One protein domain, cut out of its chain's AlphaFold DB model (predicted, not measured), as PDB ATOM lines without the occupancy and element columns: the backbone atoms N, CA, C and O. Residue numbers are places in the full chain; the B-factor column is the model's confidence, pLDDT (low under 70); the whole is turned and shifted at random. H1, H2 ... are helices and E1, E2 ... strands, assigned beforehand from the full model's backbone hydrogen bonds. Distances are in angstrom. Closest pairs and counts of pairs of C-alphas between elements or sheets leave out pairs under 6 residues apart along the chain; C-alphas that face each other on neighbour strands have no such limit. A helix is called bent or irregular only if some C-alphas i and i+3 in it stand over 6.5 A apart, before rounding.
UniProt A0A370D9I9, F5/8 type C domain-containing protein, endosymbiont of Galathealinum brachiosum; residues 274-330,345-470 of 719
ATOM      1  N   ASP A 274     300.797 198.690 153.343       74.00
ATOM      2  CA  ASP A 274     300.492 197.424 152.667       74.00
ATOM      3  C   ASP A 274     301.011 196.202 153.441       74.00
ATOM      4  O   ASP A 274     300.571 195.084 153.173       74.00
ATOM      5  N   ASP A 275     301.934 196.411 154.378       73.19
ATOM      6  CA  ASP A 275     302.485 195.388 155.260       73.19
ATOM      7  C   ASP A 275     302.017 195.687 156.689       73.19
ATOM      8  O   ASP A 275     301.820 196.837 157.070       73.19
ATOM      9  N   SER A 276     301.722 194.644 157.452       73.81
ATOM     10  CA  SER A 276     301.207 194.785 158.811       73.81
ATOM     11  C   SER A 276     302.269 194.557 159.875       73.81
ATOM     12  O   SER A 276     301.920 194.628 161.052       73.81
ATOM     13  N   ASP A 277     303.493 194.215 159.461       75.31
ATOM     14  CA  ASP A 277     304.574 193.745 160.327       75.31
ATOM     15  C   ASP A 277     305.932 194.409 159.959       75.31
ATOM     16  O   ASP A 277     306.996 193.863 160.261       75.31
ATOM     17  N   ASP A 278     305.932 195.562 159.274       70.12
ATOM     18  CA  ASP A 278     307.146 196.274 158.832       70.12
ATOM     19  C   ASP A 278     307.459 197.563 159.620       70.12
ATOM     20  O   ASP A 278     308.328 198.357 159.234       70.12
ATOM     21  N   GLY A 279     306.806 197.727 160.769       82.31
ATOM     22  CA  GLY A 279     307.074 198.709 161.809       82.31
ATOM     23  C   GLY A 279     306.834 198.123 163.207       82.31
ATOM     24  O   GLY A 279     307.277 197.023 163.534       82.31
ATOM     25  N   ASN A 280     306.158 198.894 164.058       85.88
ATOM     26  CA  ASN A 280     305.798 198.551 165.438       85.88
ATOM     27  C   ASN A 280     304.289 198.271 165.587       85.88
ATOM     28  O   ASN A 280     303.719 198.478 166.661       85.88
ATOM     29  N   GLU A 281     303.619 197.833 164.524       88.81
ATOM     30  CA  GLU A 281     302.181 197.551 164.491       88.81
ATOM     31  C   GLU A 281     301.802 196.490 165.528       88.81
ATOM     32  O   GLU A 281     300.951 196.734 166.387       88.81
ATOM     33  N   ILE A 282     302.502 195.349 165.506       86.88
ATOM     34  CA  ILE A 282     302.288 194.235 166.440       86.88
ATOM     35  C   ILE A 282     302.581 194.677 167.876       86.88
ATOM     36  O   ILE A 282     301.793 194.414 168.783       86.88
ATOM     37  N   ALA A 283     303.685 195.397 168.093       89.69
ATOM     38  CA  ALA A 283     304.039 195.897 169.420       89.69
ATOM     39  C   ALA A 283     302.965 196.856 169.967       89.69
ATOM     40  O   ALA A 283     302.632 196.838 171.153       89.69
ATOM     41  N   THR A 284     302.369 197.664 169.092       91.81
ATOM     42  CA  THR A 284     301.292 198.593 169.438       91.81
ATOM     43  C   THR A 284     299.990 197.855 169.769       91.81
ATOM     44  O   THR A 284     299.309 198.199 170.740       91.81
ATOM     45  N   GLU A 285     299.661 196.793 169.031       92.31
ATOM     46  CA  GLU A 285     298.564 195.880 169.372       92.31
ATOM     47  C   GLU A 285     298.774 195.208 170.730       92.31
ATOM     48  O   GLU A 285     297.861 195.191 171.558       92.31
ATOM     49  N   ASP A 286     299.981 194.713 171.002       91.25
ATOM     50  CA  ASP A 286     300.341 194.146 172.300       91.25
ATOM     51  C   ASP A 286     300.159 195.170 173.426       91.25
ATOM     52  O   ASP A 286     299.606 194.848 174.481       91.25
ATOM     53  N   VAL A 287     300.540 196.431 173.213       94.19
ATOM     54  CA  VAL A 287     300.273 197.492 174.191       94.19
ATOM     55  C   VAL A 287     298.771 197.647 174.424       94.19
ATOM     56  O   VAL A 287     298.337 197.604 175.576       94.19
ATOM     57  N   PHE A 288     297.949 197.782 173.380       95.00
ATOM     58  CA  PHE A 288     296.504 197.970 173.557       95.00
ATOM     59  C   PHE A 288     295.834 196.773 174.239       95.00
ATOM     60  O   PHE A 288     295.059 196.954 175.181       95.00
ATOM     61  N   SER A 289     296.171 195.556 173.818       94.12
ATOM     62  CA  SER A 289     295.667 194.323 174.422       94.12
ATOM     63  C   SER A 289     296.013 194.249 175.913       94.12
ATOM     64  O   SER A 289     295.120 194.064 176.742       94.12
ATOM     65  N   ALA A 290     297.279 194.482 176.282       93.62
ATOM     66  CA  ALA A 290     297.717 194.430 177.677       93.62
ATOM     67  C   ALA A 290     297.085 195.538 178.531       93.62
ATOM     68  O   ALA A 290     296.619 195.276 179.641       93.62
ATOM     69  N   VAL A 291     297.037 196.774 178.018       95.62
ATOM     70  CA  VAL A 291     296.465 197.925 178.731       95.62
ATOM     71  C   VAL A 291     295.008 197.662 179.090       95.62
ATOM     72  O   VAL A 291     294.638 197.794 180.256       95.62
ATOM     73  N   PHE A 292     294.184 197.246 178.124       93.94
ATOM     74  CA  PHE A 292     292.764 196.995 178.372       93.94
ATOM     75  C   PHE A 292     292.490 195.654 179.067       93.94
ATOM     76  O   PHE A 292     291.394 195.471 179.592       93.94
ATOM     77  N   ALA A 293     293.468 194.746 179.165       92.88
ATOM     78  CA  ALA A 293     293.377 193.539 179.993       92.88
ATOM     79  C   ALA A 293     293.501 193.816 181.507       92.88
ATOM     80  O   ALA A 293     293.272 192.918 182.320       92.88
ATOM     81  N   ASN A 294     293.812 195.050 181.922       94.19
ATOM     82  CA  ASN A 294     293.927 195.423 183.329       94.19
ATOM     83  C   ASN A 294     293.235 196.765 183.621       94.19
ATOM     84  O   ASN A 294     293.632 197.808 183.111       94.19
ATOM     85  N   VAL A 295     292.231 196.762 184.506       93.62
ATOM     86  CA  VAL A 295     291.417 197.958 184.816       93.62
ATOM     87  C   VAL A 295     292.260 199.133 185.327       93.62
ATOM     88  O   VAL A 295     292.010 200.277 184.950       93.62
ATOM     89  N   THR A 296     293.274 198.870 186.157       94.69
ATOM     90  CA  THR A 296     294.168 199.916 186.678       94.69
ATOM     91  C   THR A 296     295.032 200.495 185.564       94.69
ATOM     92  O   THR A 296     295.165 201.713 185.462       94.69
ATOM     93  N   ALA A 297     295.603 199.637 184.715       96.19
ATOM     94  CA  ALA A 297     296.449 200.076 183.612       96.19
ATOM     95  C   ALA A 297     295.662 200.899 182.583       96.19
ATOM     96  O   ALA A 297     296.099 201.979 182.188       96.19
ATOM     97  N   ALA A 298     294.465 200.439 182.216       95.25
ATOM     98  CA  ALA A 298     293.563 201.178 181.345       95.25
ATOM     99  C   ALA A 298     293.157 202.531 181.951       95.25
ATOM    100  O   ALA A 298     293.164 203.538 181.249       95.25
ATOM    101  N   GLY A 299     292.879 202.589 183.259       94.25
ATOM    102  CA  GLY A 299     292.605 203.848 183.958       94.25
ATOM    103  C   GLY A 299     293.774 204.837 183.884       94.25
ATOM    104  O   GLY A 299     293.570 206.000 183.543       94.25
ATOM    105  N   ASN A 300     295.001 204.367 184.132       96.19
ATOM    106  CA  ASN A 300     296.211 205.183 183.998       96.19
ATOM    107  C   ASN A 300     296.402 205.679 182.554       96.19
ATOM    108  O   ASN A 300     296.701 206.848 182.338       96.19
ATOM    109  N   PHE A 301     296.193 204.815 181.557       95.00
ATOM    110  CA  PHE A 301     296.309 205.181 180.143       95.00
ATOM    111  C   PHE A 301     295.297 206.264 179.742       95.00
ATOM    112  O   PHE A 301     295.663 207.270 179.137       95.00
ATOM    113  N   MET A 302     294.034 206.103 180.140       92.00
ATOM    114  CA  MET A 302     292.978 207.087 179.881       92.00
ATOM    115  C   MET A 302     293.248 208.419 180.588       92.00
ATOM    116  O   MET A 302     293.035 209.488 180.012       92.00
ATOM    117  N   SER A 303     293.768 208.363 181.815       93.50
ATOM    118  CA  SER A 303     294.213 209.544 182.556       93.50
ATOM    119  C   SER A 303     295.365 210.252 181.832       93.50
ATOM    120  O   SER A 303     295.279 211.460 181.609       93.50
ATOM    121  N   ALA A 304     296.376 209.521 181.352       94.81
ATOM    122  CA  ALA A 304     297.480 210.074 180.565       94.81
ATOM    123  C   ALA A 304     296.987 210.794 179.296       94.81
ATOM    124  O   ALA A 304     297.396 211.923 179.022       94.81
ATOM    125  N   LEU A 305     296.055 210.182 178.555       91.94
ATOM    126  CA  LEU A 305     295.448 210.784 177.360       91.94
ATOM    127  C   LEU A 305     294.683 212.077 177.661       91.94
ATOM    128  O   LEU A 305     294.616 212.961 176.812       91.94
ATOM    129  N   SER A 306     294.095 212.204 178.852       90.94
ATOM    130  CA  SER A 306     293.360 213.412 179.252       90.94
ATOM    131  C   SER A 306     294.261 214.583 179.662       90.94
ATOM    132  O   SER A 306     293.788 215.715 179.751       90.94
ATOM    133  N   GLN A 307     295.547 214.318 179.922       93.94
ATOM    134  CA  GLN A 307     296.521 215.318 180.363       93.94
ATOM    135  C   GLN A 307     297.252 216.009 179.207       93.94
ATOM    136  O   GLN A 307     297.848 217.063 179.408       93.94
ATOM    137  N   VAL A 308     297.247 215.426 178.008       93.50
ATOM    138  CA  VAL A 308     297.923 216.016 176.845       93.50
ATOM    139  C   VAL A 308     297.045 217.055 176.146       93.50
ATOM    140  O   VAL A 308     295.838 217.132 176.373       93.50
ATOM    141  N   ASP A 309     297.646 217.880 175.287       93.06
ATOM    142  CA  ASP A 309     296.878 218.812 174.466       93.06
ATOM    143  C   ASP A 309     295.932 218.068 173.497       93.06
ATOM    144  O   ASP A 309     296.123 216.895 173.168       93.06
ATOM    145  N   GLY A 310     294.896 218.767 173.024       88.94
ATOM    146  CA  GLY A 310     293.861 218.155 172.192       88.94
ATOM    147  C   GLY A 310     294.353 217.637 170.834       88.94
ATOM    148  O   GLY A 310     293.724 216.739 170.280       88.94
ATOM    149  N   GLU A 311     295.456 218.159 170.294       88.19
ATOM    150  CA  GLU A 311     296.031 217.698 169.023       88.19
ATOM    151  C   GLU A 311     296.805 216.389 169.219       88.19
ATOM    152  O   GLU A 311     296.616 215.434 168.461       88.19
ATOM    153  N   THR A 312     297.598 216.307 170.288       89.44
ATOM    154  CA  THR A 312     298.287 215.088 170.720       89.44
ATOM    155  C   THR A 312     297.275 213.994 171.062       89.44
ATOM    156  O   THR A 312     297.371 212.880 170.541       89.44
ATOM    157  N   GLN A 313     296.252 214.317 171.865       90.75
ATOM    158  CA  GLN A 313     295.182 213.377 172.208       90.75
ATOM    159  C   GLN A 313     294.490 212.856 170.945       90.75
ATOM    160  O   GLN A 313     294.298 211.650 170.792       90.75
ATOM    161  N   LYS A 314     294.148 213.755 170.011       89.12
ATOM    162  CA  LYS A 314     293.530 213.374 168.740       89.12
ATOM    163  C   LYS A 314     294.445 212.467 167.921       89.12
ATOM    164  O   LYS A 314     293.960 211.471 167.408       89.12
ATOM    165  N   SER A 315     295.737 212.767 167.831       88.69
ATOM    166  CA  SER A 315     296.693 211.970 167.049       88.69
ATOM    167  C   SER A 315     296.827 210.540 167.582       88.69
ATOM    168  O   SER A 315     296.841 209.588 166.807       88.69
ATOM    169  N   MET A 316     296.854 210.366 168.907       90.06
ATOM    170  CA  MET A 316     296.877 209.034 169.523       90.06
ATOM    171  C   MET A 316     295.568 208.269 169.286       90.06
ATOM    172  O   MET A 316     295.590 207.072 169.005       90.06
ATOM    173  N   MET A 317     294.433 208.965 169.360       91.81
ATOM    174  CA  MET A 317     293.113 208.389 169.084       91.81
ATOM    175  C   MET A 317     292.936 208.018 167.606       91.81
ATOM    176  O   MET A 317     292.392 206.961 167.303       91.81
ATOM    177  N   ASP A 318     293.426 208.853 166.693       93.12
ATOM    178  CA  ASP A 318     293.449 208.611 165.251       93.12
ATOM    179  C   ASP A 318     294.256 207.345 164.920       93.12
ATOM    180  O   ASP A 318     293.789 206.509 164.145       93.12
ATOM    181  N   LEU A 319     295.421 207.153 165.548       91.50
ATOM    182  CA  LEU A 319     296.218 205.936 165.388       91.50
ATOM    183  C   LEU A 319     295.471 204.716 165.932       91.50
ATOM    184  O   LEU A 319     295.285 203.728 165.218       91.50
ATOM    185  N   MET A 320     295.010 204.792 167.184       92.50
ATOM    186  CA  MET A 320     294.368 203.668 167.862       92.50
ATOM    187  C   MET A 320     293.090 203.228 167.138       92.50
ATOM    188  O   MET A 320     292.931 202.049 166.849       92.50
ATOM    189  N   PHE A 321     292.181 204.156 166.832       94.38
ATOM    190  CA  PHE A 321     290.862 203.822 166.293       94.38
ATOM    191  C   PHE A 321     290.802 203.815 164.774       94.38
ATOM    192  O   PHE A 321     290.011 203.062 164.215       94.38
ATOM    193  N   LEU A 322     291.556 204.673 164.090       93.38
ATOM    194  CA  LEU A 322     291.423 204.857 162.642       93.38
ATOM    195  C   LEU A 322     292.644 204.365 161.864       93.38
ATOM    196  O   LEU A 322     292.608 204.418 160.636       93.38
ATOM    197  N   GLY A 323     293.706 203.900 162.536       90.31
ATOM    198  CA  GLY A 323     294.967 203.545 161.882       90.31
ATOM    199  C   GLY A 323     295.583 204.737 161.144       90.31
ATOM    200  O   GLY A 323     296.244 204.560 160.125       90.31
ATOM    201  N   LYS A 324     295.288 205.963 161.590       90.94
ATOM    202  CA  LYS A 324     295.744 207.195 160.946       90.94
ATOM    203  C   LYS A 324     296.987 207.713 161.640       90.94
ATOM    204  O   LYS A 324     296.967 207.962 162.843       90.94
ATOM    205  N   ILE A 325     298.034 207.955 160.862       85.25
ATOM    206  CA  ILE A 325     299.250 208.609 161.342       85.25
ATOM    207  C   ILE A 325     299.524 209.879 160.545       85.25
ATOM    208  O   ILE A 325     299.334 209.939 159.327       85.25
ATOM    209  N   GLN A 326     299.994 210.908 161.245       76.00
ATOM    210  CA  GLN A 326     300.530 212.108 160.617       76.00
ATOM    211  C   GLN A 326     302.033 211.924 160.460       76.00
ATOM    212  O   GLN A 326     302.755 211.852 161.454       76.00
ATOM    213  N   ILE A 327     302.516 211.855 159.221       64.44
ATOM    214  CA  ILE A 327     303.958 211.858 158.980       64.44
ATOM    215  C   ILE A 327     304.434 213.314 159.034       64.44
ATOM    216  O   ILE A 327     303.962 214.127 158.229       64.44
ATOM    217  N   PRO A 328     305.369 213.665 159.942       56.06
ATOM    218  CA  PRO A 328     305.962 214.998 159.971       56.06
ATOM    219  C   PRO A 328     306.593 215.344 158.617       56.06
ATOM    220  O   PRO A 328     307.034 214.444 157.900       56.06
ATOM    221  N   GLU A 329     306.684 216.635 158.273       52.50
ATOM    222  CA  GLU A 329     307.362 217.099 157.051       52.50
ATOM    223  C   GLU A 329     308.673 216.329 156.826       52.50
ATOM    224  O   GLU A 329     309.605 216.374 157.635       52.50
ATOM    225  N   LYS A 330     308.747 215.579 155.722       47.12
ATOM    226  CA  LYS A 330     309.927 214.772 155.421       47.12
ATOM    227  C   LYS A 330     311.111 215.708 155.179       47.12
ATOM    228  O   LYS A 330     311.147 216.423 154.179       47.12
ATOM    229  N   SER A 345     301.725 214.600 155.268       66.00
ATOM    230  CA  SER A 345     300.816 213.674 154.602       66.00
ATOM    231  C   SER A 345     300.229 212.722 155.631       66.00
ATOM    232  O   SER A 345     300.975 211.979 156.272       66.00
ATOM    233  N   GLU A 346     298.904 212.729 155.746       80.00
ATOM    234  CA  GLU A 346     298.159 211.703 156.469       80.00
ATOM    235  C   GLU A 346     298.331 210.359 155.747       80.00
ATOM    236  O   GLU A 346     298.100 210.263 154.537       80.00
ATOM    237  N   GLN A 347     298.750 209.332 156.485       82.75
ATOM    238  CA  GLN A 347     298.698 207.945 156.035       82.75
ATOM    239  C   GLN A 347     297.590 207.200 156.772       82.75
ATOM    240  O   GLN A 347     297.335 207.452 157.950       82.75
ATOM    241  N   LEU A 348     296.927 206.303 156.043       87.00
ATOM    242  CA  LEU A 348     295.810 205.508 156.531       87.00
ATOM    243  C   LEU A 348     296.134 204.022 156.394       87.00
ATOM    244  O   LEU A 348     296.116 203.480 155.288       87.00
ATOM    245  N   HIS A 349     296.322 203.364 157.529       88.56
ATOM    246  CA  HIS A 349     296.499 201.924 157.648       88.56
ATOM    247  C   HIS A 349     295.156 201.277 157.986       88.56
ATOM    248  O   HIS A 349     294.849 200.966 159.136       88.56
ATOM    249  N   ALA A 350     294.305 201.110 156.972       85.38
ATOM    250  CA  ALA A 350     292.920 200.678 157.175       85.38
ATOM    251  C   ALA A 350     292.796 199.280 157.816       85.38
ATOM    252  O   ALA A 350     291.908 199.066 158.641       85.38
ATOM    253  N   ALA A 351     293.686 198.342 157.473       88.00
ATOM    254  CA  ALA A 351     293.743 197.030 158.122       88.00
ATOM    255  C   ALA A 351     294.191 197.151 159.585       88.00
ATOM    256  O   ALA A 351     293.607 196.539 160.476       88.00
ATOM    257  N   GLN A 352     295.160 198.024 159.848       89.50
ATOM    258  CA  GLN A 352     295.693 198.240 161.184       89.50
ATOM    259  C   GLN A 352     294.705 198.894 162.146       89.50
ATOM    260  O   GLN A 352     294.730 198.607 163.340       89.50
ATOM    261  N   ALA A 353     293.769 199.698 161.634       91.75
ATOM    262  CA  ALA A 353     292.632 200.164 162.420       91.75
ATOM    263  C   ALA A 353     291.827 198.985 163.001       91.75
ATOM    264  O   ALA A 353     291.490 198.994 164.184       91.75
ATOM    265  N   HIS A 354     291.571 197.939 162.201       92.88
ATOM    266  CA  HIS A 354     290.900 196.724 162.679       92.88
ATOM    267  C   HIS A 354     291.767 195.963 163.681       92.88
ATOM    268  O   HIS A 354     291.260 195.570 164.726       92.88
ATOM    269  N   TYR A 355     293.064 195.798 163.413       93.94
ATOM    270  CA  TYR A 355     293.982 195.098 164.315       93.94
ATOM    271  C   TYR A 355     294.097 195.764 165.696       93.94
ATOM    272  O   TYR A 355     293.884 195.105 166.716       93.94
ATOM    273  N   ASN A 356     294.286 197.085 165.748       94.00
ATOM    274  CA  ASN A 356     294.305 197.856 166.996       94.00
ATOM    275  C   ASN A 356     292.983 197.724 167.778       94.00
ATOM    276  O   ASN A 356     292.971 197.616 169.012       94.00
ATOM    277  N   MET A 357     291.848 197.708 167.069       95.00
ATOM    278  CA  MET A 357     290.534 197.503 167.682       95.00
ATOM    279  C   MET A 357     290.334 196.068 168.165       95.00
ATOM    280  O   MET A 357     289.814 195.885 169.266       95.00
ATOM    281  N   TYR A 358     290.770 195.055 167.414       95.56
ATOM    282  CA  TYR A 358     290.756 193.666 167.871       95.56
ATOM    283  C   TYR A 358     291.586 193.518 169.145       95.56
ATOM    284  O   TYR A 358     291.062 193.036 170.145       95.56
ATOM    285  N   ALA A 359     292.814 194.035 169.172       94.81
ATOM    286  CA  ALA A 359     293.654 194.029 170.364       94.81
ATOM    287  C   ALA A 359     292.947 194.659 171.578       94.81
ATOM    288  O   ALA A 359     292.859 194.051 172.648       94.81
ATOM    289  N   SER A 360     292.344 195.836 171.389       94.38
ATOM    290  CA  SER A 360     291.589 196.528 172.440       94.38
ATOM    291  C   SER A 360     290.393 195.703 172.932       94.38
ATOM    292  O   SER A 360     290.203 195.547 174.137       94.38
ATOM    293  N   ILE A 361     289.602 195.129 172.017       94.12
ATOM    294  CA  ILE A 361     288.449 194.269 172.334       94.12
ATOM    295  C   ILE A 361     288.892 193.033 173.124       94.12
ATOM    296  O   ILE A 361     288.262 192.706 174.133       94.12
ATOM    297  N   LYS A 362     289.992 192.378 172.720       92.62
ATOM    298  CA  LYS A 362     290.590 191.251 173.455       92.62
ATOM    299  C   LYS A 362     290.898 191.662 174.891       92.62
ATOM    300  O   LYS A 362     290.389 191.028 175.816       92.62
ATOM    301  N   GLY A 363     291.621 192.767 175.071       90.62
ATOM    302  CA  GLY A 363     291.930 193.319 176.388       90.62
ATOM    303  C   GLY A 363     290.674 193.557 177.230       90.62
ATOM    304  O   GLY A 363     290.538 192.978 178.310       90.62
ATOM    305  N   PHE A 364     289.698 194.309 176.707       91.00
ATOM    306  CA  PHE A 364     288.434 194.576 177.407       91.00
ATOM    307  C   PHE A 364     287.738 193.289 177.858       91.00
ATOM    308  O   PHE A 364     287.247 193.224 178.985       91.00
ATOM    309  N   THR A 365     287.707 192.260 177.010       89.88
ATOM    310  CA  THR A 365     287.012 191.003 177.321       89.88
ATOM    311  C   THR A 365     287.700 190.168 178.394       89.88
ATOM    312  O   THR A 365     287.012 189.527 179.186       89.88
ATOM    313  N   ILE A 366     289.031 190.207 178.455       86.69
ATOM    314  CA  ILE A 366     289.825 189.459 179.437       86.69
ATOM    315  C   ILE A 366     289.885 190.203 180.778       86.69
ATOM    316  O   ILE A 366     289.851 189.571 181.832       86.69
ATOM    317  N   GLY A 367     289.961 191.537 180.751       85.94
ATOM    318  CA  GLY A 367     290.232 192.352 181.937       85.94
ATOM    319  C   GLY A 367     289.046 193.135 182.478       85.94
ATOM    320  O   GLY A 367     288.662 192.999 183.641       85.94
ATOM    321  N   VAL A 368     288.479 194.008 181.647       85.50
ATOM    322  CA  VAL A 368     287.511 195.023 182.095       85.50
ATOM    323  C   VAL A 368     286.106 194.452 182.237       85.50
ATOM    324  O   VAL A 368     285.448 194.720 183.241       85.50
ATOM    325  N   LEU A 369     285.640 193.653 181.270       87.25
ATOM    326  CA  LEU A 369     284.295 193.074 181.290       87.25
ATOM    327  C   LEU A 369     284.045 192.185 182.520       87.25
ATOM    328  O   LEU A 369     282.995 192.355 183.139       87.25
ATOM    329  N   PRO A 370     284.962 191.290 182.946       89.31
ATOM    330  CA  PRO A 370     284.745 190.478 184.146       89.31
ATOM    331  C   PRO A 370     284.628 191.295 185.440       89.31
ATOM    332  O   PRO A 370     284.019 190.836 186.403       89.31
ATOM    333  N   ALA A 371     285.211 192.497 185.471       87.81
ATOM    334  CA  ALA A 371     285.152 193.413 186.607       87.81
ATOM    335  C   ALA A 371     283.970 194.401 186.535       87.81
ATOM    336  O   ALA A 371     283.800 195.209 187.451       87.81
ATOM    337  N   TYR A 372     283.172 194.365 185.463       86.44
ATOM    338  CA  TYR A 372     282.058 195.283 185.242       86.44
ATOM    339  C   TYR A 372     280.848 194.925 186.115       86.44
ATOM    340  O   TYR A 372     280.326 193.809 186.063       86.44
ATOM    341  N   ASP A 373     280.353 195.893 186.886       87.56
ATOM    342  CA  ASP A 373     279.142 195.734 187.688       87.56
ATOM    343  C   ASP A 373     277.905 196.083 186.852       87.56
ATOM    344  O   ASP A 373     277.624 197.249 186.572       87.56
ATOM    345  N   GLN A 374     277.126 195.069 186.480       80.31
ATOM    346  CA  GLN A 374     275.908 195.231 185.679       80.31
ATOM    347  C   GLN A 374     274.794 196.025 186.381       80.31
ATOM    348  O   GLN A 374     273.820 196.415 185.739       80.31
ATOM    349  N   THR A 375     274.904 196.264 187.691       80.81
ATOM    350  CA  THR A 375     273.919 197.040 188.455       80.81
ATOM    351  C   THR A 375     274.189 198.543 188.437       80.81
ATOM    352  O   THR A 375     273.310 199.326 188.809       80.81
ATOM    353  N   LEU A 376     275.379 198.959 187.992       82.44
ATOM    354  CA  LEU A 376     275.804 200.353 187.958       82.44
ATOM    355  C   LEU A 376     275.875 200.881 186.515       82.44
ATOM    356  O   LEU A 376     276.281 200.157 185.603       82.44
ATOM    357  N   PRO A 377     275.528 202.162 186.284       79.06
ATOM    358  CA  PRO A 377     275.683 202.767 184.969       79.06
ATOM    359  C   PRO A 377     277.171 202.874 184.574       79.06
ATOM    360  O   PRO A 377     278.026 203.068 185.448       79.06
ATOM    361  N   PRO A 378     277.494 202.827 183.269       80.31
ATOM    362  CA  PRO A 378     278.819 203.136 182.742       80.31
ATOM    363  C   PRO A 378     279.030 204.656 182.740       80.31
ATOM    364  O   PRO A 378     279.004 205.311 181.700       80.31
ATOM    365  N   ALA A 379     279.165 205.242 183.926       82.75
ATOM    366  CA  ALA A 379     279.373 206.672 184.107       82.75
ATOM    367  C   ALA A 379     280.850 206.951 184.434       82.75
ATOM    368  O   ALA A 379     281.393 206.240 185.278       82.75
ATOM    369  N   PRO A 380     281.502 207.972 183.836       83.44
ATOM    370  CA  PRO A 380     282.916 208.287 184.087       83.44
ATOM    371  C   PRO A 380     283.285 208.524 185.560       83.44
ATOM    372  O   PRO A 380     284.450 208.402 185.927       83.44
ATOM    373  N   ASP A 381     282.307 208.883 186.390       85.38
ATOM    374  CA  ASP A 381     282.412 209.149 187.826       85.38
ATOM    375  C   ASP A 381     281.926 207.977 188.702       85.38
ATOM    376  O   ASP A 381     281.771 208.129 189.916       85.38
ATOM    377  N   SER A 382     281.684 206.804 188.107       87.56
ATOM    378  CA  SER A 382     281.248 205.610 188.831       87.56
ATOM    379  C   SER A 382     282.244 205.211 189.921       87.56
ATOM    380  O   SER A 382     283.460 205.245 189.744       87.56
ATOM    381  N   SER A 383     281.720 204.755 191.061       86.31
ATOM    382  CA  SER A 383     282.538 204.211 192.148       86.31
ATOM    383  C   SER A 383     283.153 202.847 191.817       86.31
ATOM    384  O   SER A 383     284.060 202.410 192.522       86.31
ATOM    385  N   ALA A 384     282.644 202.156 190.788       90.38
ATOM    386  CA  ALA A 384     283.205 200.908 190.286       90.38
ATOM    387  C   ALA A 384     284.222 201.215 189.168       90.38
ATOM    388  O   ALA A 384     283.821 201.739 188.127       90.38
ATOM    389  N   PRO A 385     285.518 200.880 189.337       90.56
ATOM    390  CA  PRO A 385     286.563 201.272 188.388       90.56
ATOM    391  C   PRO A 385     286.332 200.789 186.949       90.56
ATOM    392  O   PRO A 385     286.572 201.542 186.011       90.56
ATOM    393  N   ALA A 386     285.811 199.572 186.762       89.75
ATOM    394  CA  ALA A 386     285.508 199.039 185.432       89.75
ATOM    395  C   ALA A 386     284.354 199.796 184.751       89.75
ATOM    396  O   ALA A 386     284.437 200.105 183.564       89.75
ATOM    397  N   ASN A 387     283.306 200.162 185.497       89.44
ATOM    398  CA  ASN A 387     282.198 200.973 184.986       89.44
ATOM    399  C   ASN A 387     282.635 202.410 184.676       89.44
ATOM    400  O   ASN A 387     282.194 202.969 183.673       89.44
ATOM    401  N   ALA A 388     283.508 202.991 185.507       89.94
ATOM    402  CA  ALA A 388     284.086 204.313 185.274       89.94
ATOM    403  C   ALA A 388     284.919 204.340 183.993       89.94
ATOM    404  O   ALA A 388     284.709 205.195 183.134       89.94
ATOM    405  N   LEU A 389     285.798 203.350 183.832       90.75
ATOM    406  CA  LEU A 389     286.604 203.175 182.631       90.75
ATOM    407  C   LEU A 389     285.727 202.999 181.389       90.75
ATOM    408  O   LEU A 389     285.948 203.662 180.377       90.75
ATOM    409  N   PHE A 390     284.706 202.144 181.474       86.38
ATOM    410  CA  PHE A 390     283.774 201.948 180.374       86.38
ATOM    411  C   PHE A 390     283.039 203.249 180.033       86.38
ATOM    412  O   PHE A 390     282.945 203.603 178.866       86.38
ATOM    413  N   GLY A 391     282.590 204.016 181.030       86.12
ATOM    414  CA  GLY A 391     281.965 205.323 180.815       86.12
ATOM    415  C   GLY A 391     282.888 206.337 180.136       86.12
ATOM    416  O   GLY A 391     282.458 207.048 179.227       86.12
ATOM    417  N   GLN A 392     284.166 206.380 180.525       88.62
ATOM    418  CA  GLN A 392     285.175 207.214 179.864       88.62
ATOM    419  C   GLN A 392     285.396 206.783 178.410       88.62
ATOM    420  O   GLN A 392     285.398 207.626 177.516       88.62
ATOM    421  N   PHE A 393     285.519 205.477 178.163       86.94
ATOM    422  CA  PHE A 393     285.663 204.919 176.820       86.94
ATOM    423  C   PHE A 393     284.440 205.219 175.944       86.94
ATOM    424  O   PHE A 393     284.588 205.692 174.820       86.94
ATOM    425  N   MET A 394     283.226 205.042 176.475       83.94
ATOM    426  CA  MET A 394     281.985 205.394 175.782       83.94
ATOM    427  C   MET A 394     281.949 206.880 175.411       83.94
ATOM    428  O   MET A 394     281.548 207.215 174.300       83.94
ATOM    429  N   GLY A 395     282.428 207.762 176.293       84.31
ATOM    430  CA  GLY A 395     282.555 209.193 176.014       84.31
ATOM    431  C   GLY A 395     283.548 209.540 174.896       84.31
ATOM    432  O   GLY A 395     283.421 210.601 174.293       84.31
ATOM    433  N   LEU A 396     284.508 208.660 174.584       86.38
ATOM    434  CA  LEU A 396     285.418 208.842 173.448       86.38
ATOM    435  C   LEU A 396     284.782 208.453 172.115       86.38
ATOM    436  O   LEU A 396     285.131 209.031 171.088       86.38
ATOM    437  N   ILE A 397     283.873 207.480 172.117       86.94
ATOM    438  CA  ILE A 397     283.279 206.920 170.894       86.94
ATOM    439  C   ILE A 397     281.876 207.460 170.582       86.94
ATOM    440  O   ILE A 397     281.359 207.287 169.473       86.94
ATOM    441  N   ILE A 398     281.260 208.138 171.547       83.69
ATOM    442  CA  ILE A 398     279.984 208.837 171.415       83.69
ATOM    443  C   ILE A 398     280.245 210.344 171.462       83.69
ATOM    444  O   ILE A 398     280.843 210.858 172.404       83.69
ATOM    445  N   GLY A 399     279.763 211.065 170.454       78.62
ATOM    446  CA  GLY A 399     279.799 212.521 170.412       78.62
ATOM    447  C   GLY A 399     278.863 213.175 171.432       78.62
ATOM    448  O   GLY A 399     277.929 212.570 171.956       78.62
ATOM    449  N   ALA A 400     279.067 214.471 171.685       77.56
ATOM    450  CA  ALA A 400     278.221 215.257 172.593       77.56
ATOM    451  C   ALA A 400     276.741 215.348 172.152       77.56
ATOM    452  O   ALA A 400     275.877 215.725 172.941       77.56
ATOM    453  N   ASP A 401     276.447 215.011 170.895       78.25
ATOM    454  CA  ASP A 401     275.109 214.901 170.308       78.25
ATOM    455  C   ASP A 401     274.428 213.543 170.573       78.25
ATOM    456  O   ASP A 401     273.292 213.324 170.147       78.25
ATOM    457  N   GLY A 402     275.104 212.632 171.281       77.06
ATOM    458  CA  GLY A 402     274.622 211.286 171.575       77.06
ATOM    459  C   GLY A 402     274.709 210.319 170.391       77.06
ATOM    460  O   GLY A 402     274.152 209.226 170.470       77.06
ATOM    461  N   GLN A 403     275.375 210.691 169.293       80.94
ATOM    462  CA  GLN A 403     275.608 209.810 168.147       80.94
ATOM    463  C   GLN A 403     277.010 209.191 168.206       80.94
ATOM    464  O   GLN A 403     277.918 209.739 168.826       80.94
ATOM    465  N   MET A 404     277.208 208.042 167.552       85.62
ATOM    466  CA  MET A 404     278.556 207.490 167.374       85.62
ATOM    467  C   MET A 404     279.387 208.404 166.472       85.62
ATOM    468  O   MET A 404     278.938 208.797 165.394       85.62
ATOM    469  N   ASN A 405     280.609 208.710 166.900       89.88
ATOM    470  CA  ASN A 405     281.592 209.405 166.072       89.88
ATOM    471  C   ASN A 405     282.410 208.403 165.226       89.88
ATOM    472  O   ASN A 405     282.151 207.199 165.252       89.88
ATOM    473  N   GLU A 406     283.401 208.884 164.470       91.38
ATOM    474  CA  GLU A 406     284.241 208.029 163.611       91.38
ATOM    475  C   GLU A 406     284.958 206.914 164.395       91.38
ATOM    476  O   GLU A 406     285.035 205.782 163.915       91.38
ATOM    477  N   TYR A 407     285.409 207.197 165.622       93.50
ATOM    478  CA  TYR A 407     286.033 206.207 166.503       93.50
ATOM    479  C   TYR A 407     285.033 205.126 166.921       93.50
ATOM    480  O   TYR A 407     285.342 203.937 166.856       93.50
ATOM    481  N   GLY A 408     283.804 205.521 167.267       90.75
ATOM    482  CA  GLY A 408     282.724 204.581 167.557       90.75
ATOM    483  C   GLY A 408     282.375 203.699 166.375       90.75
ATOM    484  O   GLY A 408     282.298 202.481 166.530       90.75
ATOM    485  N   PHE A 409     282.260 204.268 165.177       90.38
ATOM    486  CA  PHE A 409     282.054 203.462 163.975       90.38
ATOM    487  C   PHE A 409     283.185 202.458 163.753       90.38
ATOM    488  O   PHE A 409     282.892 201.313 163.423       90.38
ATOM    489  N   SER A 410     284.447 202.842 163.957       93.00
ATOM    490  CA  SER A 410     285.577 201.916 163.816       93.00
ATOM    491  C   SER A 410     285.545 200.783 164.847       93.00
ATOM    492  O   SER A 410     285.652 199.605 164.493       93.00
ATOM    493  N   PHE A 411     285.296 201.121 166.116       93.25
ATOM    494  CA  PHE A 411     285.201 200.154 167.206       93.25
ATOM    495  C   PHE A 411     284.072 199.141 166.978       93.25
ATOM    496  O   PHE A 411     284.297 197.930 166.978       93.25
ATOM    497  N   PHE A 412     282.852 199.629 166.728       91.44
ATOM    498  CA  PHE A 412     281.697 198.765 166.495       91.44
ATOM    499  C   PHE A 412     281.832 197.967 165.198       91.44
ATOM    500  O   PHE A 412     281.415 196.811 165.164       91.44
ATOM    501  N   LYS A 413     282.442 198.537 164.151       92.75
ATOM    502  CA  LYS A 413     282.705 197.819 162.901       92.75
ATOM    503  C   LYS A 413     283.648 196.643 163.122       92.75
ATOM    504  O   LYS A 413     283.346 195.532 162.688       92.75
ATOM    505  N   SER A 414     284.748 196.869 163.836       94.69
ATOM    506  CA  SER A 414     285.714 195.818 164.169       94.69
ATOM    507  C   SER A 414     285.052 194.743 165.034       94.69
ATOM    508  O   SER A 414     285.104 193.565 164.699       94.69
ATOM    509  N   MET A 415     284.313 195.133 166.078       93.50
ATOM    510  CA  MET A 415     283.580 194.199 166.943       93.50
ATOM    511  C   MET A 415     282.556 193.352 166.176       93.50
ATOM    512  O   MET A 415     282.536 192.130 166.305       93.50
ATOM    513  N   VAL A 416     281.704 193.974 165.359       91.81
ATOM    514  CA  VAL A 416     280.677 193.258 164.593       91.81
ATOM    515  C   VAL A 416     281.315 192.338 163.556       91.81
ATOM    516  O   VAL A 416     280.916 191.180 163.455       91.81
ATOM    517  N   SER A 417     282.325 192.812 162.827       87.06
ATOM    518  CA  SER A 417     283.012 192.009 161.810       87.06
ATOM    519  C   SER A 417     283.766 190.835 162.447       87.06
ATOM    520  O   SER A 417     283.611 189.698 162.012       87.06
ATOM    521  N   GLY A 418     284.470 191.060 163.560       85.88
ATOM    522  CA  GLY A 418     285.121 189.995 164.328       85.88
ATOM    523  C   GLY A 418     284.140 188.928 164.826       85.88
ATOM    524  O   GLY A 418     284.408 187.738 164.700       85.88
ATOM    525  N   ALA A 419     282.974 189.335 165.335       87.06
ATOM    526  CA  ALA A 419     281.970 188.405 165.850       87.06
ATOM    527  C   ALA A 419     281.215 187.651 164.741       87.06
ATOM    528  O   ALA A 419     280.986 186.451 164.858       87.06
ATOM    529  N   GLN A 420     280.788 188.350 163.685       85.19
ATOM    530  CA  GLN A 420     279.863 187.808 162.681       85.19
ATOM    531  C   GLN A 420     280.573 187.168 161.484       85.19
ATOM    532  O   GLN A 420     280.052 186.206 160.923       85.19
ATOM    533  N   ILE A 421     281.737 187.688 161.085       85.50
ATOM    534  CA  ILE A 421     282.506 187.176 159.940       85.50
ATOM    535  C   ILE A 421     283.522 186.146 160.426       85.50
ATOM    536  O   ILE A 421     283.531 185.018 159.942       85.50
ATOM    537  N   HIS A 422     284.329 186.521 161.420       85.81
ATOM    538  CA  HIS A 422     285.452 185.701 161.891       85.81
ATOM    539  C   HIS A 422     285.099 184.766 163.050       85.81
ATOM    540  O   HIS A 422     285.938 183.974 163.464       85.81
ATOM    541  N   GLN A 423     283.873 184.852 163.584       87.00
ATOM    542  CA  GLN A 423     283.409 184.057 164.734       87.00
ATOM    543  C   GLN A 423     284.362 184.134 165.940       87.00
ATOM    544  O   GLN A 423     284.485 183.203 166.735       87.00
ATOM    545  N   TRP A 424     285.044 185.268 166.079       87.25
ATOM    546  CA  TRP A 424     286.101 185.452 167.056       87.25
ATOM    547  C   TRP A 424     285.505 185.701 168.445       87.25
ATOM    548  O   TRP A 424     284.766 186.667 168.668       87.25
ATOM    549  N   ALA A 425     285.809 184.802 169.386       88.12
ATOM    550  CA  ALA A 425     285.137 184.732 170.685       88.12
ATOM    551  C   ALA A 425     285.193 186.038 171.508       88.12
ATOM    552  O   ALA A 425     284.141 186.433 172.021       88.12
ATOM    553  N   PRO A 426     286.332 186.763 171.600       89.94
ATOM    554  CA  PRO A 426     286.383 188.056 172.285       89.94
ATOM    555  C   PRO A 426     285.376 189.072 171.733       89.94
ATOM    556  O   PRO A 426     284.608 189.669 172.488       89.94
ATOM    557  N   ALA A 427     285.290 189.215 170.409       89.75
ATOM    558  CA  ALA A 427     284.315 190.108 169.791       89.75
ATOM    559  C   ALA A 427     282.866 189.673 170.054       89.75
ATOM    560  O   ALA A 427     282.016 190.524 170.315       89.75
ATOM    561  N   GLY A 428     282.577 188.368 170.053       87.50
ATOM    562  CA  GLY A 428     281.256 187.845 170.422       87.50
ATOM    563  C   GLY A 428     280.871 188.151 171.877       87.50
ATOM    564  O   GLY A 428     279.742 188.573 172.153       87.50
ATOM    565  N   GLY A 429     281.821 188.002 172.806       87.25
ATOM    566  CA  GLY A 429     281.643 188.357 174.215       87.25
ATOM    567  C   GLY A 429     281.392 189.853 174.409       87.25
ATOM    568  O   GLY A 429     280.429 190.238 175.076       87.25
ATOM    569  N   MET A 430     282.192 190.698 173.755       89.31
ATOM    570  CA  MET A 430     282.027 192.153 173.794       89.31
ATOM    571  C   MET A 430     280.695 192.600 173.182       89.31
ATOM    572  O   MET A 430     280.000 193.432 173.762       89.31
ATOM    573  N   LEU A 431     280.293 192.013 172.049       88.75
ATOM    574  CA  LEU A 431     279.010 192.303 171.409       88.75
ATOM    575  C   LEU A 431     277.837 191.953 172.333       88.75
ATOM    576  O   LEU A 431     276.893 192.732 172.453       88.75
ATOM    577  N   THR A 432     277.918 190.818 173.029       87.12
ATOM    578  CA  THR A 432     276.902 190.404 174.009       87.12
ATOM    579  C   THR A 432     276.806 191.398 175.166       87.12
ATOM    580  O   THR A 432     275.705 191.823 175.516       87.12
ATOM    581  N   ALA A 433     277.945 191.815 175.726       84.56
ATOM    582  CA  ALA A 433     277.980 192.821 176.786       84.56
ATOM    583  C   ALA A 433     277.399 194.167 176.316       84.56
ATOM    584  O   ALA A 433     276.602 194.784 177.020       84.56
ATOM    585  N   MET A 434     277.729 194.591 175.095       84.88
ATOM    586  CA  MET A 434     277.187 195.813 174.500       84.88
ATOM    587  C   MET A 434     275.670 195.756 174.312       84.88
ATOM    588  O   MET A 434     274.986 196.721 174.644       84.88
ATOM    589  N   ILE A 435     275.121 194.632 173.841       83.88
ATOM    590  CA  ILE A 435     273.665 194.455 173.715       83.88
ATOM    591  C   ILE A 435     272.988 194.593 175.083       83.88
ATOM    592  O   ILE A 435     271.999 195.312 175.197       83.88
ATOM    593  N   GLN A 436     273.550 193.988 176.133       82.19
ATOM    594  CA  GLN A 436     273.005 194.101 177.490       82.19
ATOM    595  C   GLN A 436     272.992 195.548 178.000       82.19
ATOM    596  O   GLN A 436     272.026 195.974 178.631       82.19
ATOM    597  N   LEU A 437     274.032 196.333 177.702       80.25
ATOM    598  CA  LEU A 437     274.079 197.752 178.066       80.25
ATOM    599  C   LEU A 437     273.034 198.581 177.314       80.25
ATOM    600  O   LEU A 437     272.415 199.472 177.901       80.25
ATOM    601  N   VAL A 438     272.808 198.263 176.039       81.75
ATOM    602  CA  VAL A 438     271.776 198.903 175.214       81.75
ATOM    603  C   VAL A 438     270.380 198.584 175.737       81.75
ATOM    604  O   VAL A 438     269.560 199.487 175.909       81.75
ATOM    605  N   GLU A 439     270.109 197.318 176.049       81.94
ATOM    606  CA  GLU A 439     268.842 196.879 176.641       81.94
ATOM    607  C   GLU A 439     268.615 197.480 178.036       81.94
ATOM    608  O   GLU A 439     267.486 197.822 178.389       81.94
ATOM    609  N   GLY A 440     269.693 197.676 178.802       77.31
ATOM    610  CA  GLY A 440     269.682 198.363 180.092       77.31
ATOM    611  C   GLY A 440     269.454 199.877 180.008       77.31
ATOM    612  O   GLY A 440     269.296 200.519 181.045       77.31
ATOM    613  N   GLY A 441     269.419 200.462 178.804       75.56
ATOM    614  CA  GLY A 441     269.244 201.904 178.601       75.56
ATOM    615  C   GLY A 441     270.472 202.733 178.990       75.56
ATOM    616  O   GLY A 441     270.346 203.923 179.278       75.56
ATOM    617  N   PHE A 442     271.649 202.109 179.020       74.00
ATOM    618  CA  PHE A 442     272.910 202.743 179.410       74.00
ATOM    619  C   PHE A 442     273.717 203.289 178.225       74.00
ATOM    620  O   PHE A 442     274.788 203.862 178.416       74.00
ATOM    621  N   THR A 443     273.204 203.139 177.006       74.25
ATOM    622  CA  THR A 443     273.758 203.715 175.776       74.25
ATOM    623  C   THR A 443     272.845 204.822 175.241       74.25
ATOM    624  O   THR A 443     271.639 204.811 175.492       74.25
ATOM    625  N   PRO A 444     273.371 205.779 174.459       68.25
ATOM    626  CA  PRO A 444     272.570 206.866 173.890       68.25
ATOM    627  C   PRO A 444     271.710 206.427 172.690       68.25
ATOM    628  O   PRO A 444     270.878 207.198 172.214       68.25
ATOM    629  N   PHE A 445     271.903 205.202 172.195       75.81
ATOM    630  CA  PHE A 445     271.111 204.586 171.133       75.81
ATOM    631  C   PHE A 445     270.374 203.346 171.647       75.81
ATOM    632  O   PHE A 445     270.844 202.654 172.547       75.81
ATOM    633  N   THR A 446     269.212 203.078 171.056       81.62
ATOM    634  CA  THR A 446     268.351 201.917 171.329       81.62
ATOM    635  C   THR A 446     268.788 200.682 170.541       81.62
ATOM    636  O   THR A 446     269.530 200.789 169.561       81.62
ATOM    637  N   LEU A 447     268.274 199.506 170.915       81.00
ATOM    638  CA  LEU A 447     268.536 198.262 170.184       81.00
ATOM    639  C   LEU A 447     268.070 198.350 168.723       81.00
ATOM    640  O   LEU A 447     268.781 197.898 167.831       81.00
ATOM    641  N   ASP A 448     266.937 199.006 168.460       83.25
ATOM    642  CA  ASP A 448     266.432 199.229 167.098       83.25
ATOM    643  C   ASP A 448     267.390 200.095 166.266       83.25
ATOM    644  O   ASP A 448     267.623 199.818 165.088       83.25
ATOM    645  N   GLN A 449     267.981 201.125 166.879       82.12
ATOM    646  CA  GLN A 449     268.986 201.965 166.224       82.12
ATOM    647  C   GLN A 449     270.279 201.187 165.958       82.12
ATOM    648  O   GLN A 449     270.813 201.278 164.855       82.12
ATOM    649  N   LEU A 450     270.744 200.371 166.911       79.06
ATOM    650  CA  LEU A 450     271.912 199.507 166.717       79.06
ATOM    651  C   LEU A 450     271.679 198.499 165.579       79.06
ATOM    652  O   LEU A 450     272.518 198.355 164.692       79.06
ATOM    653  N   MET A 451     270.508 197.855 165.550       81.19
ATOM    654  CA  MET A 451     270.120 196.919 164.490       81.19
ATOM    655  C   MET A 451     270.033 197.598 163.118       81.19
ATOM    656  O   MET A 451     270.436 197.010 162.115       81.19
ATOM    657  N   ALA A 452     269.568 198.849 163.055       84.25
ATOM    658  CA  ALA A 452     269.555 199.626 161.817       84.25
ATOM    659  C   ALA A 452     270.968 199.975 161.309       84.25
ATOM    660  O   ALA A 452     271.160 200.141 160.104       84.25
ATOM    661  N   MET A 453     271.957 200.061 162.205       84.50
ATOM    662  CA  MET A 453     273.360 200.329 161.869       84.50
ATOM    663  C   MET A 453     274.146 199.067 161.490       84.50
ATOM    664  O   MET A 453     275.154 199.183 160.797       84.50
ATOM    665  N   MET A 454     273.689 197.866 161.867       79.62
ATOM    666  CA  MET A 454     274.398 196.597 161.619       79.62
ATOM    667  C   MET A 454     274.911 196.402 160.180       79.62
ATOM    668  O   MET A 454     276.064 195.999 160.029       79.62
ATOM    669  N   PRO A 455     274.153 196.725 159.110       82.19
ATOM    670  CA  PRO A 455     274.664 196.601 157.744       82.19
ATOM    671  C   PRO A 455     275.879 197.492 157.444       82.19
ATOM    672  O   PRO A 455     276.664 197.161 156.567       82.19
ATOM    673  N   GLN A 456     276.031 198.620 158.146       84.75
ATOM    674  CA  GLN A 456     277.168 199.539 158.003       84.75
ATOM    675  C   GLN A 456     278.365 199.139 158.878       84.75
ATOM    676  O   GLN A 456     279.489 199.573 158.623       84.75
ATOM    677  N   LEU A 457     278.119 198.335 159.916       87.25
ATOM    678  CA  LEU A 457     279.131 197.842 160.851       87.25
ATOM    679  C   LEU A 457     279.749 196.509 160.404       87.25
ATOM    680  O   LEU A 457     280.797 196.128 160.908       87.25
ATOM    681  N   MET A 458     279.139 195.803 159.453       86.94
ATOM    682  CA  MET A 458     279.767 194.643 158.822       86.94
ATOM    683  C   MET A 458     280.695 195.085 157.691       86.94
ATOM    684  O   MET A 458     280.238 195.604 156.673       86.94
ATOM    685  N   ASP A 459     281.990 194.833 157.851       87.25
ATOM    686  CA  ASP A 459     283.005 195.069 156.830       87.25
ATOM    687  C   ASP A 459     283.515 193.735 156.282       87.25
ATOM    688  O   ASP A 459     284.275 193.031 156.937       87.25
ATOM    689  N   GLN A 460     283.092 193.376 155.066       84.31
ATOM    690  CA  GLN A 460     283.495 192.109 154.441       84.31
ATOM    691  C   GLN A 460     284.986 192.029 154.105       84.31
ATOM    692  O   GLN A 460     285.479 190.934 153.851       84.31
ATOM    693  N   ASN A 461     285.690 193.161 154.098       85.88
ATOM    694  CA  ASN A 461     287.124 193.208 153.847       85.88
ATOM    695  C   ASN A 461     287.934 193.282 155.150       85.88
ATOM    696  O   ASN A 461     289.130 193.562 155.091       85.88
ATOM    697  N   SER A 462     287.310 193.083 156.321       88.06
ATOM    698  CA  SER A 462     288.039 193.152 157.586       88.06
ATOM    699  C   SER A 462     289.072 192.019 157.684       88.06
ATOM    700  O   SER A 462     288.749 190.866 157.367       88.06
ATOM    701  N   PRO A 463     290.302 192.304 158.146       88.88
ATOM    702  CA  PRO A 463     291.317 191.275 158.320       88.88
ATOM    703  C   PRO A 463     290.913 190.272 159.406       88.88
ATOM    704  O   PRO A 463     290.070 190.564 160.259       88.88
ATOM    705  N   VAL A 464     291.518 189.083 159.376       87.12
ATOM    706  CA  VAL A 464     291.359 188.078 160.438       87.12
ATOM    707  C   VAL A 464     292.090 188.571 161.696       87.12
ATOM    708  O   VAL A 464     293.239 188.991 161.568       87.12
ATOM    709  N   PRO A 465     291.478 188.533 162.896       88.12
ATOM    710  CA  PRO A 465     292.151 188.911 164.139       88.12
ATOM    711  C   PRO A 465     293.446 188.117 164.381       88.12
ATOM    712  O   PRO A 465     293.480 186.908 164.154       88.12
ATOM    713  N   ARG A 466     294.494 188.784 164.881       82.88
ATOM    714  CA  ARG A 466     295.749 188.141 165.301       82.88
ATOM    715  C   ARG A 466     295.625 187.522 166.694       82.88
ATOM    716  O   ARG A 466     295.015 188.100 167.596       82.88
ATOM    717  N   GLU A 467     296.283 186.385 166.899       73.50
ATOM    718  CA  GLU A 467     296.452 185.804 168.231       73.50
ATOM    719  C   GLU A 467     297.664 186.421 168.939       73.50
ATOM    720  O   GLU A 467     298.783 185.931 168.853       73.50
ATOM    721  N   LEU A 468     297.427 187.537 169.631       70.38
ATOM    722  CA  LEU A 468     298.438 188.230 170.441       70.38
ATOM    723  C   LEU A 468     298.782 187.440 171.719       70.38
ATOM    724  O   LEU A 468     297.878 186.856 172.329       70.38
ATOM    725  N   GLY A 469     300.039 187.487 172.166       56.38
ATOM    726  CA  GLY A 469     300.463 186.956 173.471       56.38
ATOM    727  C   GLY A 469     300.886 185.479 173.522       56.38
ATOM    728  O   GLY A 469     301.078 184.948 174.614       56.38
ATOM    729  N   SER A 470     301.074 184.803 172.386       42.53
ATOM    730  CA  SER A 470     301.878 183.572 172.326       42.53
ATOM    731  C   SER A 470     303.293 183.952 171.908       42.53
ATOM    732  O   SER A 470     303.442 184.620 170.891       42.53
TER     733      SER A 470
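AT A GLANCE: This is residues 274 to 330 and 345 to 470 of the 719 residues of the protein "F5/8 type C domain-containing protein" of endosymbiont of Galathealinum brachiosum (UniProt A0A370D9I9). The model is a compact cluster of helices, packed mostly crosswise, with the long, kinked helix H4 through its core. H1 runs side by side with H4, H6 and H7 cross it, H3 meets its first half, H8 packs across H6, and H2 and H5 pack on each other; a small sheet of two strands, E1 and E2, lies beside H3 at the edge of the body. The printed part has 183 residues with eight named helices and two named strands, in the order H1 H2 H3 E1 E2 H4 H5 H6 H7 H8; the sheet is antiparallel and the class is mostly helix. The whole is compact, with a radius of gyration of the C-alphas of 15.7 A and spans of 50 by 37 by 37 A.

IN THESE COORDINATES: H1, residues 281 to 292, begins with C-alpha 281 at (302.181, 197.551, 164.491) and is 16.8 A long. H2, residues 295 to 307, measures 18.6 A, and H3, residues 310 to 322, 16.6 A. E1, residues 324 to 327, is 9.6 A long; E2, residues 345 to 348, is 9.8 A long. H4, residues 350 to 371, is 31.3 A from C-alpha 350 at (292.920, 200.678, 157.175) to C-alpha 371; it has a kink of 42 degrees near residue 365 and is only just irregular, with C-alphas 366 and 369 6.9 A apart. H5 is residues 385 to 397, 18.7 A, H6 residues 406 to 420, 20.7 A, and H7 residues 425 to 439, 21.2 A. H8, residues 447 to 457, is 14.1 A long, is irregular, with C-alphas 452 and 455 7.2 A apart, and ends with C-alpha 457 at (279.131, 197.842, 160.851).

HOW THE PARTS SIT: The hub is H4, which touches six other helices. H1 touches it at a shallow tilt of 22 degrees, the same way, the closest C-alphas being those of Phe 292 and Gly 363, 4.3 A. With its residues 353 to 361 alone, H4 touches H6, about perpendicular at 78 degrees, closest at His 354 and Ser 414, 5.5 A between C-alphas. H7 touches H4 at a steep tilt of 69 degrees, only just short of perpendicular, with the C-alphas of Lys 362 and Pro 426 5.4 A apart. H3, with residues 319 to 322 alone, touches H4, about perpendicular at 85 degrees; the C-alphas of Leu 322 and Ala 353 are 4.9 A apart. H4 and H5 form a helical hairpin but only just touch, with 3 pairs of C-alphas within 8 A, the closest those of Val 368 and Ala 386, 5.6 A. H2 touches H5 at a steep tilt of 43 degrees, closest at the C-alphas of Val 295 and Ala 386, 6.0 A. H8 touches H6, about perpendicular at 86 degrees, the C-alphas of Lys 413 and Leu 457 being 4.1 A apart; H8 and H4 are apart. E1 and E2 are antiparallel neighbours, with N 325 and O 347 at 3.0 A and N 347 and O 325 at 3.0 A, within hydrogen-bond range. In H1, H2, H3, H5, H6 and H7 every O i to N i+4 pair is within hydrogen-bond range; in H4 14 of 18 are, and in H8 5 of 7.

THE WHOLE: The two C-alphas farthest apart are those of Lys 330 and Thr 375, 52.0 A. Residues 331 to 344 are cut out, and C-alphas 330 and 345 are 9.2 A apart across the cut. The link from H4 to H5, residues 372 to 384, is long. Residues 306 to 312, of which 310 to 312 belong to H3, stand free. The mean pLDDT of the printed part is 85.9; residues 327 to 330, 345, 444 and 469 to 470 are under 70.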